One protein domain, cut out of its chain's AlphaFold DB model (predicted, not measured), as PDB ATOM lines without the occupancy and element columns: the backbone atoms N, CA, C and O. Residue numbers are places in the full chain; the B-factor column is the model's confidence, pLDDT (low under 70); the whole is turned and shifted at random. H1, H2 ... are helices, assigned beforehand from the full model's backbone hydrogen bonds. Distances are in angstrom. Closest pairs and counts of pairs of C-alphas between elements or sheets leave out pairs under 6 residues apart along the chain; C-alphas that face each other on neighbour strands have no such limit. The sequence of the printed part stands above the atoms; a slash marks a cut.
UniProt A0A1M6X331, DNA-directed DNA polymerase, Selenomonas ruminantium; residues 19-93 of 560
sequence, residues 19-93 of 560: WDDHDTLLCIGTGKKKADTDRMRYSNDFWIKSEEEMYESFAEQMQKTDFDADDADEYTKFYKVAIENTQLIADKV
ATOM      1  N   TRP A  19      17.419  22.423 -13.303       93.94
ATOM      2  CA  TRP A  19      16.282  23.231 -12.851       93.94
ATOM      3  C   TRP A  19      16.631  24.721 -12.686       93.94
ATOM      4  O   TRP A  19      15.805  25.580 -12.996       93.94
ATOM      5  N   ASP A  20      17.845  25.043 -12.221       93.62
ATOM      6  CA  ASP A  20      18.295  26.429 -12.020       93.62
ATOM      7  C   ASP A  20      18.581  27.137 -13.357       93.62
ATOM      8  O   ASP A  20      18.357  28.348 -13.506       93.62
ATOM      9  N   ASP A  21      19.011  26.370 -14.357       94.44
ATOM     10  CA  ASP A  21      19.243  26.849 -15.716       94.44
ATOM     11  C   ASP A  21      17.896  27.096 -16.405       94.44
ATOM     12  O   ASP A  21      17.673  28.169 -16.968       94.44
ATOM     13  N   HIS A  22      16.940  26.176 -16.257       94.50
ATOM     14  CA  HIS A  22      15.566  26.374 -16.713       94.50
ATOM     15  C   HIS A  22      14.904  27.598 -16.053       94.50
ATOM     16  O   HIS A  22      14.322  28.436 -16.743       94.50
ATOM     17  N   ASP A  23      15.047  27.771 -14.735       94.44
ATOM     18  CA  ASP A  23      14.539  28.945 -14.015       94.44
ATOM     19  C   ASP A  23      15.151  30.260 -14.536       94.44
ATOM     20  O   ASP A  23      14.458  31.272 -14.698       94.44
ATOM     21  N   THR A  24      16.443  30.239 -14.871       94.88
ATOM     22  CA  THR A  24      17.116  31.374 -15.513       94.88
ATOM     23  C   THR A  24      16.550  31.635 -16.906       94.88
ATOM     24  O   THR A  24      16.282  32.788 -17.246       94.88
ATOM     25  N   LEU A  25      16.321  30.593 -17.708       92.94
ATOM     26  CA  LEU A  25      15.764  30.716 -19.055       92.94
ATOM     27  C   LEU A  25      14.344  31.306 -19.033       92.94
ATOM     28  O   LEU A  25      14.036  32.182 -19.843       92.94
ATOM     29  N   LEU A  26      13.513  30.921 -18.056       93.69
ATOM     30  CA  LEU A  26      12.201  31.538 -17.816       93.69
ATOM     31  C   LEU A  26      12.328  33.036 -17.526       93.69
ATOM     32  O   LEU A  26      11.567  33.846 -18.064       93.69
ATOM     33  N   CYS A  27      13.304  33.433 -16.708       95.19
ATOM     34  CA  CYS A  27      13.570  34.842 -16.426       95.19
ATOM     35  C   CYS A  27      14.009  35.604 -17.688       95.19
ATOM     36  O   CYS A  27      13.532  36.717 -17.920       95.19
ATOM     37  N   ILE A  28      14.851  34.997 -18.536       92.94
ATOM     38  CA  ILE A  28      15.258  35.582 -19.826       92.94
ATOM     39  C   ILE A  28      14.026  35.803 -20.713       92.94
ATOM     40  O   ILE A  28      13.831  36.911 -21.213       92.94
ATOM     41  N   GLY A  29      13.184  34.778 -20.878       90.81
ATOM     42  CA  GLY A  29      11.998  34.830 -21.739       90.81
ATOM     43  C   GLY A  29      10.912  35.789 -21.244       90.81
ATOM     44  O   GLY A  29      10.247  36.437 -22.049       90.81
ATOM     45  N   THR A  30      10.756  35.932 -19.925       93.06
ATOM     46  CA  THR A  30       9.763  36.832 -19.306       93.06
ATOM     47  C   THR A  30      10.289  38.243 -19.031       93.06
ATOM     48  O   THR A  30       9.528  39.113 -18.606       93.06
ATOM     49  N   GLY A  31      11.583  38.493 -19.259       92.56
ATOM     50  CA  GLY A  31      12.221  39.781 -18.982       92.56
ATOM     51  C   GLY A  31      12.281  40.140 -17.492       92.56
ATOM     52  O   GLY A  31      12.312  41.323 -17.152       92.56
ATOM     53  N   LYS A  32      12.274  39.138 -16.607       95.19
ATOM     54  CA  LYS A  32      12.331  39.294 -15.144       95.19
ATOM     55  C   LYS A  32      13.734  39.007 -14.615       95.19
ATOM     56  O   LYS A  32      14.528  38.331 -15.265       95.19
ATOM     57  N   LYS A  33      14.053  39.511 -13.423       95.00
ATOM     58  CA  LYS A  33      15.311  39.190 -12.731       95.00
ATOM     59  C   LYS A  33      15.137  37.945 -11.874       95.00
ATOM     60  O   LYS A  33      14.060  37.711 -11.329       95.00
ATOM     61  N   LYS A  34      16.217  37.195 -11.641       92.50
ATOM     62  CA  LYS A  34      16.185  36.022 -10.745       92.50
ATOM     63  C   LYS A  34      15.759  36.401  -9.321       92.50
ATOM     64  O   LYS A  34      15.044  35.638  -8.665       92.50
ATOM     65  N   ALA A  35      16.162  37.598  -8.887       93.62
ATOM     66  CA  ALA A  35      15.839  38.186  -7.588       93.62
ATOM     67  C   ALA A  35      14.377  38.652  -7.451       93.62
ATOM     68  O   ALA A  35      13.929  38.878  -6.326       93.62
ATOM     69  N   ASP A  36      13.627  38.781  -8.552       92.69
ATOM     70  CA  ASP A  36      12.229  39.208  -8.488       92.69
ATOM     71  C   ASP A  36      11.387  38.145  -7.762       92.69
ATOM     72  O   ASP A  36      11.476  36.937  -8.027       92.69
ATOM     73  N   THR A  37      10.559  38.602  -6.823       90.62
ATOM     74  CA  THR A  37       9.635  37.747  -6.065       90.62
ATOM     75  C   THR A  37       8.359  37.454  -6.851       90.62
ATOM     76  O   THR A  37       7.840  36.346  -6.765       90.62
ATOM     77  N   ASP A  38       7.896  38.415  -7.653       90.62
ATOM     78  CA  ASP A  38       6.734  38.305  -8.543       90.62
ATOM     79  C   ASP A  38       7.177  37.969  -9.979       90.62
ATOM     80  O   ASP A  38       7.232  38.819 -10.880       90.62
ATOM     81  N   ARG A  39       7.593  36.711 -10.162       93.00
ATOM     82  CA  ARG A  39       8.003  36.149 -11.454       93.00
ATOM     83  C   ARG A  39       7.478  34.730 -11.626       93.00
ATOM     84  O   ARG A  39       7.259  34.021 -10.647       93.00
ATOM     85  N   MET A  40       7.350  34.306 -12.880       91.69
ATOM     86  CA  MET A  40       7.016  32.925 -13.215       91.69
ATOM     87  C   MET A  40       8.103  31.980 -12.687       91.69
ATOM     88  O   MET A  40       9.296  32.231 -12.877       91.69
ATOM     89  N   ARG A  41       7.677  30.917 -12.000       90.50
ATOM     90  CA  ARG A  41       8.521  29.847 -11.456       90.50
ATOM     91  C   ARG A  41       7.802  28.524 -11.636       90.50
ATOM     92  O   ARG A  41       6.586  28.460 -11.470       90.50
ATOM     93  N   TYR A  42       8.566  27.493 -11.954       90.31
ATOM     94  CA  TYR A  42       8.088  26.119 -12.012       90.31
ATOM     95  C   TYR A  42       8.495  25.403 -10.721       90.31
ATOM     96  O   TYR A  42       9.423  25.831 -10.032       90.31
ATOM     97  N   SER A  43       7.806  24.316 -10.377       85.88
ATOM     98  CA  SER A  43       8.353  23.335  -9.436       85.88
ATOM     99  C   SER A  43       9.578  22.651 -10.051       85.88
ATOM    100  O   SER A  43       9.651  22.483 -11.263       85.88
ATOM    101  N   ASN A  44      10.544  22.229  -9.240       87.56
ATOM    102  CA  ASN A  44      11.788  21.621  -9.730       87.56
ATOM    103  C   ASN A  44      11.599  20.135 -10.102       87.56
ATOM    104  O   ASN A  44      12.336  19.290  -9.598       87.56
ATOM    105  N   ASP A  45      10.599  19.811 -10.933       89.81
ATOM    106  CA  ASP A  45      10.149  18.428 -11.171       89.81
ATOM    107  C   ASP A  45       9.993  18.003 -12.649       89.81
ATOM    108  O   ASP A  45       9.460  16.937 -12.946       89.81
ATOM    109  N   PHE A  46      10.500  18.805 -13.590       94.50
ATOM    110  CA  PHE A  46      10.239  18.657 -15.031       94.50
ATOM    111  C   PHE A  46      11.446  18.136 -15.838       94.50
ATOM    112  O   PHE A  46      11.687  18.598 -16.955       94.50
ATOM    113  N   TRP A  47      12.215  17.187 -15.285       95.69
ATOM    114  CA  TRP A  47      13.281  16.495 -16.030       95.69
ATOM    115  C   TRP A  47      12.796  15.195 -16.688       95.69
ATOM    116  O   TRP A  47      11.680  14.731 -16.428       95.69
ATOM    117  N   ILE A  48      13.634  14.591 -17.537       96.31
ATOM    118  CA  ILE A  48      13.376  13.257 -18.096       96.31
ATOM    119  C   ILE A  48      13.603  12.215 -16.995       96.31
ATOM    120  O   ILE A  48      14.727  11.765 -16.776       96.31
ATOM    121  N   LYS A  49      12.528  11.851 -16.295       95.44
ATOM    122  CA  LYS A  49      12.551  10.862 -15.214       95.44
ATOM    123  C   LYS A  49      12.755   9.442 -15.735       95.44
ATOM    124  O   LYS A  49      12.221   9.069 -16.781       95.44
ATOM    125  N   SER A  50      13.481   8.635 -14.966       95.00
ATOM    126  CA  SER A  50      13.470   7.181 -15.123       95.00
ATOM    127  C   SER A  50      12.103   6.595 -14.737       95.00
ATOM    128  O   SER A  50      11.281   7.253 -14.096       95.00
ATOM    129  N   GLU A  51      11.848   5.334 -15.098       94.12
ATOM    130  CA  GLU A  51      10.622   4.636 -14.687       94.12
ATOM    131  C   GLU A  51      10.484   4.586 -13.152       94.12
ATOM    132  O   GLU A  51       9.411   4.839 -12.607       94.12
ATOM    133  N   GLU A  52      11.592   4.335 -12.448       95.00
ATOM    134  CA  GLU A  52      11.645   4.324 -10.982       95.00
ATOM    135  C   GLU A  52      11.301   5.702 -10.402       95.00
ATOM    136  O   GLU A  52      10.436   5.805  -9.533       95.00
ATOM    137  N   GLU A  53      11.889   6.772 -10.944       95.25
ATOM    138  CA  GLU A  53      11.604   8.148 -10.519       95.25
ATOM    139  C   GLU A  53      10.142   8.544 -10.787       95.25
ATOM    140  O   GLU A  53       9.550   9.305 -10.015       95.25
ATOM    141  N   MET A  54       9.523   8.023 -11.853       95.25
ATOM    142  CA  MET A  54       8.093   8.212 -12.115       95.25
ATOM    143  C   MET A  54       7.233   7.523 -11.051       95.25
ATOM    144  O   MET A  54       6.310   8.151 -10.525       95.25
ATOM    145  N   TYR A  55       7.542   6.273 -10.685       94.12
ATOM    146  CA  TYR A  55       6.842   5.579  -9.598       94.12
ATOM    147  C   TYR A  55       6.976   6.314  -8.263       94.12
ATOM    148  O   TYR A  55       5.982   6.474  -7.552       94.12
ATOM    149  N   GLU A  56       8.183   6.776  -7.934       93.00
ATOM    150  CA  GLU A  56       8.447   7.551  -6.719       93.00
ATOM    151  C   GLU A  56       7.658   8.865  -6.708       93.00
ATOM    152  O   GLU A  56       7.025   9.191  -5.705       93.00
ATOM    153  N   SER A  57       7.602   9.577  -7.838       91.31
ATOM    154  CA  SER A  57       6.876  10.851  -7.954       91.31
ATOM    155  C   SER A  57       5.377  10.699  -7.677       91.31
ATOM    156  O   SER A  57       4.798  11.486  -6.924       91.31
ATOM    157  N   PHE A  58       4.738   9.663  -8.233       90.94
ATOM    158  CA  PHE A  58       3.324   9.388  -7.958       90.94
ATOM    159  C   PHE A  58       3.093   8.899  -6.523       90.94
ATOM    160  O   PHE A  58       2.100   9.284  -5.901       90.94
ATOM    161  N   ALA A  59       4.015   8.108  -5.968       88.56
ATOM    162  CA  ALA A  59       3.949   7.689  -4.571       88.56
ATOM    163  C   ALA A  59       4.069   8.886  -3.607       88.56
ATOM    164  O   ALA A  59       3.329   8.969  -2.627       88.56
ATOM    165  N   GLU A  60       4.944   9.854  -3.892       87.00
ATOM    166  CA  GLU A  60       5.035  11.101  -3.127       87.00
ATOM    167  C   GLU A  60       3.775  11.965  -3.253       87.00
ATOM    168  O   GLU A  60       3.346  12.576  -2.272       87.00
ATOM    169  N   GLN A  61       3.177  12.047  -4.445       82.94
ATOM    170  CA  GLN A  61       1.926  12.780  -4.654       82.94
ATOM    171  C   GLN A  61       0.790  12.188  -3.811       82.94
ATOM    172  O   GLN A  61       0.022  12.934  -3.199       82.94
ATOM    173  N   MET A  62       0.726  10.857  -3.740       82.31
ATOM    174  CA  MET A  62      -0.212  10.144  -2.881       82.31
ATOM    175  C   MET A  62      -0.015  10.525  -1.410       82.31
ATOM    176  O   MET A  62      -0.983  10.850  -0.740       82.31
ATOM    177  N   GLN A  63       1.229  10.583  -0.915       76.94
ATOM    178  CA  GLN A  63       1.520  10.971   0.477       76.94
ATOM    179  C   GLN A  63       1.157  12.428   0.811       76.94
ATOM    180  O   GLN A  63       0.936  12.757   1.974       76.94
ATOM    181  N   LYS A  64       1.131  13.314  -0.190       75.31
ATOM    182  CA  LYS A  64       0.784  14.739  -0.037       75.31
ATOM    183  C   LYS A  64      -0.729  14.995  -0.114       75.31
ATOM    184  O   LYS A  64      -1.151  16.135   0.072       75.31
ATOM    185  N   THR A  65      -1.526  13.964  -0.388       72.31
ATOM    186  CA  THR A  65      -2.983  14.033  -0.550       72.31
ATOM    187  C   THR A  65      -3.644  13.190   0.546       72.31
ATOM    188  O   THR A  65      -3.173  12.093   0.829       72.31
ATOM    189  N   ASP A  66      -4.719  13.675   1.176       70.94
ATOM    190  CA  ASP A  66      -5.495  12.880   2.147       70.94
ATOM    191  C   ASP A  66      -6.290  11.791   1.400       70.94
ATOM    192  O   ASP A  66      -7.437  12.000   1.009       70.94
ATOM    193  N   PHE A  67      -5.651  10.647   1.151       68.44
ATOM    194  CA  PHE A  67      -6.302   9.436   0.649       68.44
ATOM    195  C   PHE A  67      -6.719   8.533   1.815       68.44
ATOM    196  O   PHE A  67      -5.933   8.304   2.739       68.44
ATOM    197  N   ASP A  68      -7.925   7.963   1.748       70.56
ATOM    198  CA  ASP A  68      -8.292   6.840   2.610       70.56
ATOM    199  C   ASP A  68      -7.450   5.601   2.240       70.56
ATOM    200  O   ASP A  68      -6.965   5.458   1.117       70.56
ATOM    201  N   ALA A  69      -7.240   4.683   3.191       63.06
ATOM    202  CA  ALA A  69      -6.335   3.540   2.997       63.06
ATOM    203  C   ALA A  69      -6.741   2.627   1.820       63.06
ATOM    204  O   ALA A  69      -5.867   2.108   1.128       63.06
ATOM    205  N   ASP A  70      -8.045   2.469   1.578       67.56
ATOM    206  CA  ASP A  70      -8.568   1.695   0.446       67.56
ATOM    207  C   ASP A  70      -8.304   2.406  -0.902       67.56
ATOM    208  O   ASP A  70      -7.998   1.745  -1.899       67.56
ATOM    209  N   ASP A  71      -8.303   3.744  -0.920       74.31
ATOM    210  CA  ASP A  71      -8.035   4.555  -2.116       74.31
ATOM    211  C   ASP A  71      -6.537   4.582  -2.480       74.31
ATOM    212  O   ASP A  71      -6.178   4.702  -3.652       74.31
ATOM    213  N   ALA A  72      -5.639   4.429  -1.500       76.88
ATOM    214  CA  ALA A  72      -4.189   4.431  -1.714       76.88
ATOM    215  C   ALA A  72      -3.692   3.199  -2.503       76.88
ATOM    216  O   ALA A  72      -2.847   3.312  -3.403       76.88
ATOM    217  N   ASP A  73      -4.237   2.016  -2.208       82.00
ATOM    218  CA  ASP A  73      -3.924   0.780  -2.936       82.00
ATOM    219  C   ASP A  73      -4.478   0.817  -4.368       82.00
ATOM    220  O   ASP A  73      -3.842   0.318  -5.306       82.00
ATOM    221  N   GLU A  74      -5.660   1.410  -4.551       84.19
ATOM    222  CA  GLU A  74      -6.268   1.606  -5.866       84.19
ATOM    223  C   GLU A  74      -5.476   2.622  -6.697       84.19
ATOM    224  O   GLU A  74      -5.128   2.329  -7.844       84.19
ATOM    225  N   TYR A  75      -5.074   3.748  -6.101       85.81
ATOM    226  CA  TYR A  75      -4.223   4.747  -6.749       85.81
ATOM    227  C   TYR A  75      -2.861   4.173  -7.156       85.81
ATOM    228  O   TYR A  75      -2.383   4.413  -8.267       85.81
ATOM    229  N   THR A  76      -2.266   3.337  -6.301       87.94
ATOM    230  CA  THR A  76      -1.002   2.654  -6.605       87.94
ATOM    231  C   THR A  76      -1.109   1.748  -7.825       87.94
ATOM    232  O   THR A  76      -0.232   1.749  -8.691       87.94
ATOM    233  N   LYS A  77      -2.189   0.967  -7.926       87.81
ATOM    234  CA  LYS A  77      -2.450   0.145  -9.118       87.81
ATOM    235  C   LYS A  77      -2.710   1.023 -10.337       87.81
ATOM    236  O   LYS A  77      -2.211   0.723 -11.419       87.81
ATOM    237  N   PHE A  78      -3.450   2.110 -10.149       89.62
ATOM    238  CA  PHE A  78      -3.822   3.037 -11.204       89.62
ATOM    239  C   PHE A  78      -2.605   3.671 -11.885       89.62
ATOM    240  O   PHE A  78      -2.477   3.548 -13.104       89.62
ATOM    241  N   TYR A  79      -1.683   4.300 -11.143       91.00
ATOM    242  CA  TYR A  79      -0.540   4.960 -11.786       91.00
ATOM    243  C   TYR A  79       0.438   3.957 -12.410       91.00
ATOM    244  O   TYR A  79       1.062   4.276 -13.419       91.00
ATOM    245  N   LYS A  80       0.546   2.731 -11.870       93.19
ATOM    246  CA  LYS A  80       1.355   1.664 -12.483       93.19
ATOM    247  C   LYS A  80       0.828   1.279 -13.855       93.19
ATOM    248  O   LYS A  80       1.574   1.307 -14.827       93.19
ATOM    249  N   VAL A  81      -0.478   1.036 -13.944       93.19
ATOM    250  CA  VAL A  81      -1.147   0.784 -15.224       93.19
ATOM    251  C   VAL A  81      -1.008   1.991 -16.159       93.19
ATOM    252  O   VAL A  81      -0.782   1.813 -17.352       93.19
ATOM    253  N   ALA A  82      -1.091   3.224 -15.648       94.62
ATOM    254  CA  ALA A  82      -0.919   4.422 -16.471       94.62
ATOM    255  C   ALA A  82       0.502   4.572 -17.046       94.62
ATOM    256  O   ALA A  82       0.652   5.041 -18.176       94.62
ATOM    257  N   ILE A  83       1.532   4.167 -16.295       94.94
ATOM    258  CA  ILE A  83       2.922   4.115 -16.767       94.94
ATOM    259  C   ILE A  83       3.077   3.021 -17.829       94.94
ATOM    260  O   ILE A  83       3.554   3.312 -18.924       94.94
ATOM    261  N   GLU A  84       2.591   1.804 -17.578       93.25
ATOM    262  CA  GLU A  84       2.628   0.701 -18.554       93.25
ATOM    263  C   GLU A  84       1.894   1.057 -19.861       93.25
ATOM    264  O   GLU A  84       2.356   0.741 -20.960       93.25
ATOM    265  N   ASN A  85       0.780   1.791 -19.767       95.25
ATOM    266  CA  ASN A  85       0.002   2.235 -20.924       95.25
ATOM    267  C   ASN A  85       0.777   3.171 -21.871       95.25
ATOM    268  O   ASN A  85       0.390   3.291 -23.035       95.25
ATOM    269  N   THR A  86       1.861   3.819 -21.424       95.62
ATOM    270  CA  THR A  86       2.712   4.647 -22.304       95.62
ATOM    271  C   THR A  86       3.297   3.814 -23.451       95.62
ATOM    272  O   THR A  86       3.289   4.259 -24.604       95.62
ATOM    273  N   GLN A  87       3.691   2.565 -23.172       94.75
ATOM    274  CA  GLN A  87       4.227   1.636 -24.167       94.75
ATOM    275  C   GLN A  87       3.164   1.234 -25.196       94.75
ATOM    276  O   GLN A  87       3.469   1.111 -26.377       94.75
ATOM    277  N   LEU A  88       1.890   1.132 -24.793       93.94
ATOM    278  CA  LEU A  88       0.794   0.838 -25.723       93.94
ATOM    279  C   LEU A  88       0.625   1.919 -26.795       93.94
ATOM    280  O   LEU A  88       0.143   1.614 -27.886       93.94
ATOM    281  N   ILE A  89       0.943   3.182 -26.483       93.12
ATOM    282  CA  ILE A  89       0.971   4.249 -27.489       93.12
ATOM    283  C   ILE A  89       2.220   4.108 -28.343       93.12
ATOM    284  O   ILE A  89       2.094   4.114 -29.564       93.12
ATOM    285  N   ALA A  90       3.391   3.959 -27.720       92.94
ATOM    286  CA  ALA A  90       4.657   3.841 -28.437       92.94
ATOM    287  C   ALA A  90       4.626   2.705 -29.476       92.94
ATOM    288  O   ALA A  90       4.998   2.923 -30.625       92.94
ATOM    289  N   ASP A  91       4.071   1.544 -29.119       93.25
ATOM    290  CA  ASP A  91       3.930   0.377 -30.002       93.25
ATOM    291  C   ASP A  91       2.951   0.596 -31.169       93.25
ATOM    292  O   ASP A  91       3.000  -0.122 -32.169       93.25
ATOM    293  N   LYS A  92       2.034   1.566 -31.053       93.06
ATOM    294  CA  LYS A  92       1.081   1.932 -32.117       93.06
ATOM    295  C   LYS A  92       1.642   2.971 -33.084       93.06
ATOM    296  O   LYS A  92       1.038   3.180 -34.136       93.06
ATOM    297  N   VAL A  93       2.735   3.648 -32.733       91.88
ATOM    298  CA  VAL A  93       3.377   4.620 -33.621       91.88
ATOM    299  C   VAL A  93       4.101   3.855 -34.725       91.88
ATOM    300  O   VAL A  93       4.993   3.054 -34.458       91.88
TER     301      VAL A  93
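This is residues 19 to 93 of the 560 residues of the protein "DNA-directed DNA polymerase" of Selenomonas ruminantium (UniProt A0A1M6X331). What would one see first? A short helix, H1, lies at one end of a long bare link, and a helical hairpin of H2 and H3 lies at the other, with no contact between H1 and the hairpin. H3 is the longest helix, and its last residues, 85 to 90, stick out together with residues 91 to 93. What is it built of? The printed part has 75 residues with three named helices, in the order H1, H2, H3, and no named strand; its class is all helix. How spread out is it? It is only just extended, close to loose, with a radius of gyration of the C-alphas of 17.3 A, and its outline is flat, spanning 45 by 38 by 16 A.

Does the first helix touch another? H1, residues 19 to 30, is apart from H2, residues 51 to 63, and from H3, residues 69 to 90. How do H2 and H3 stand to each other? They touch, with 7 pairs of C-alphas within 8 A, the closest being those of Phe 58 and Tyr 79, 7.0 A apart. Their lines stand at a shallow tilt of 30 degrees and they run opposite ways, a helical hairpin with 11.0 A from centre to centre. What do the backbone N and O atoms show? In H1 and H2 every O i to N i+4 pair is within hydrogen-bond range; in H3 it is 13 of 18.

Where does H1 run? It begins at C-alpha 19, at (16.282, 23.231, -12.851), and ends at Thr 30, 16.4 A from first to last C-alpha. Where does H2 run? It goes from Glu 51, with its C-alpha at (10.622, 4.636, -14.687), to Gln 63, a length of 18.8 A. And H3? It goes from Ala 69 to Ala 90, 33.3 A from first to last C-alpha, and C-alpha 90 is at (4.657, 3.841, -28.437).

How large is it? The two C-alphas farthest apart, those of Gly 31 and Asp 70, are 47.5 A apart, and those of Trp 19 and Val 93, the first and last printed, are 30.7 A apart. Which links are long? The link from H1 to H2, residues 31 to 50, is long and has no named element; the link from H2 to H3, with 5 residues, is tight. Is there a cut, and where is confidence low? The printed part has no cut. The mean pLDDT of the printed part is 89.3, and residues 67, 69 and 70 are under 70.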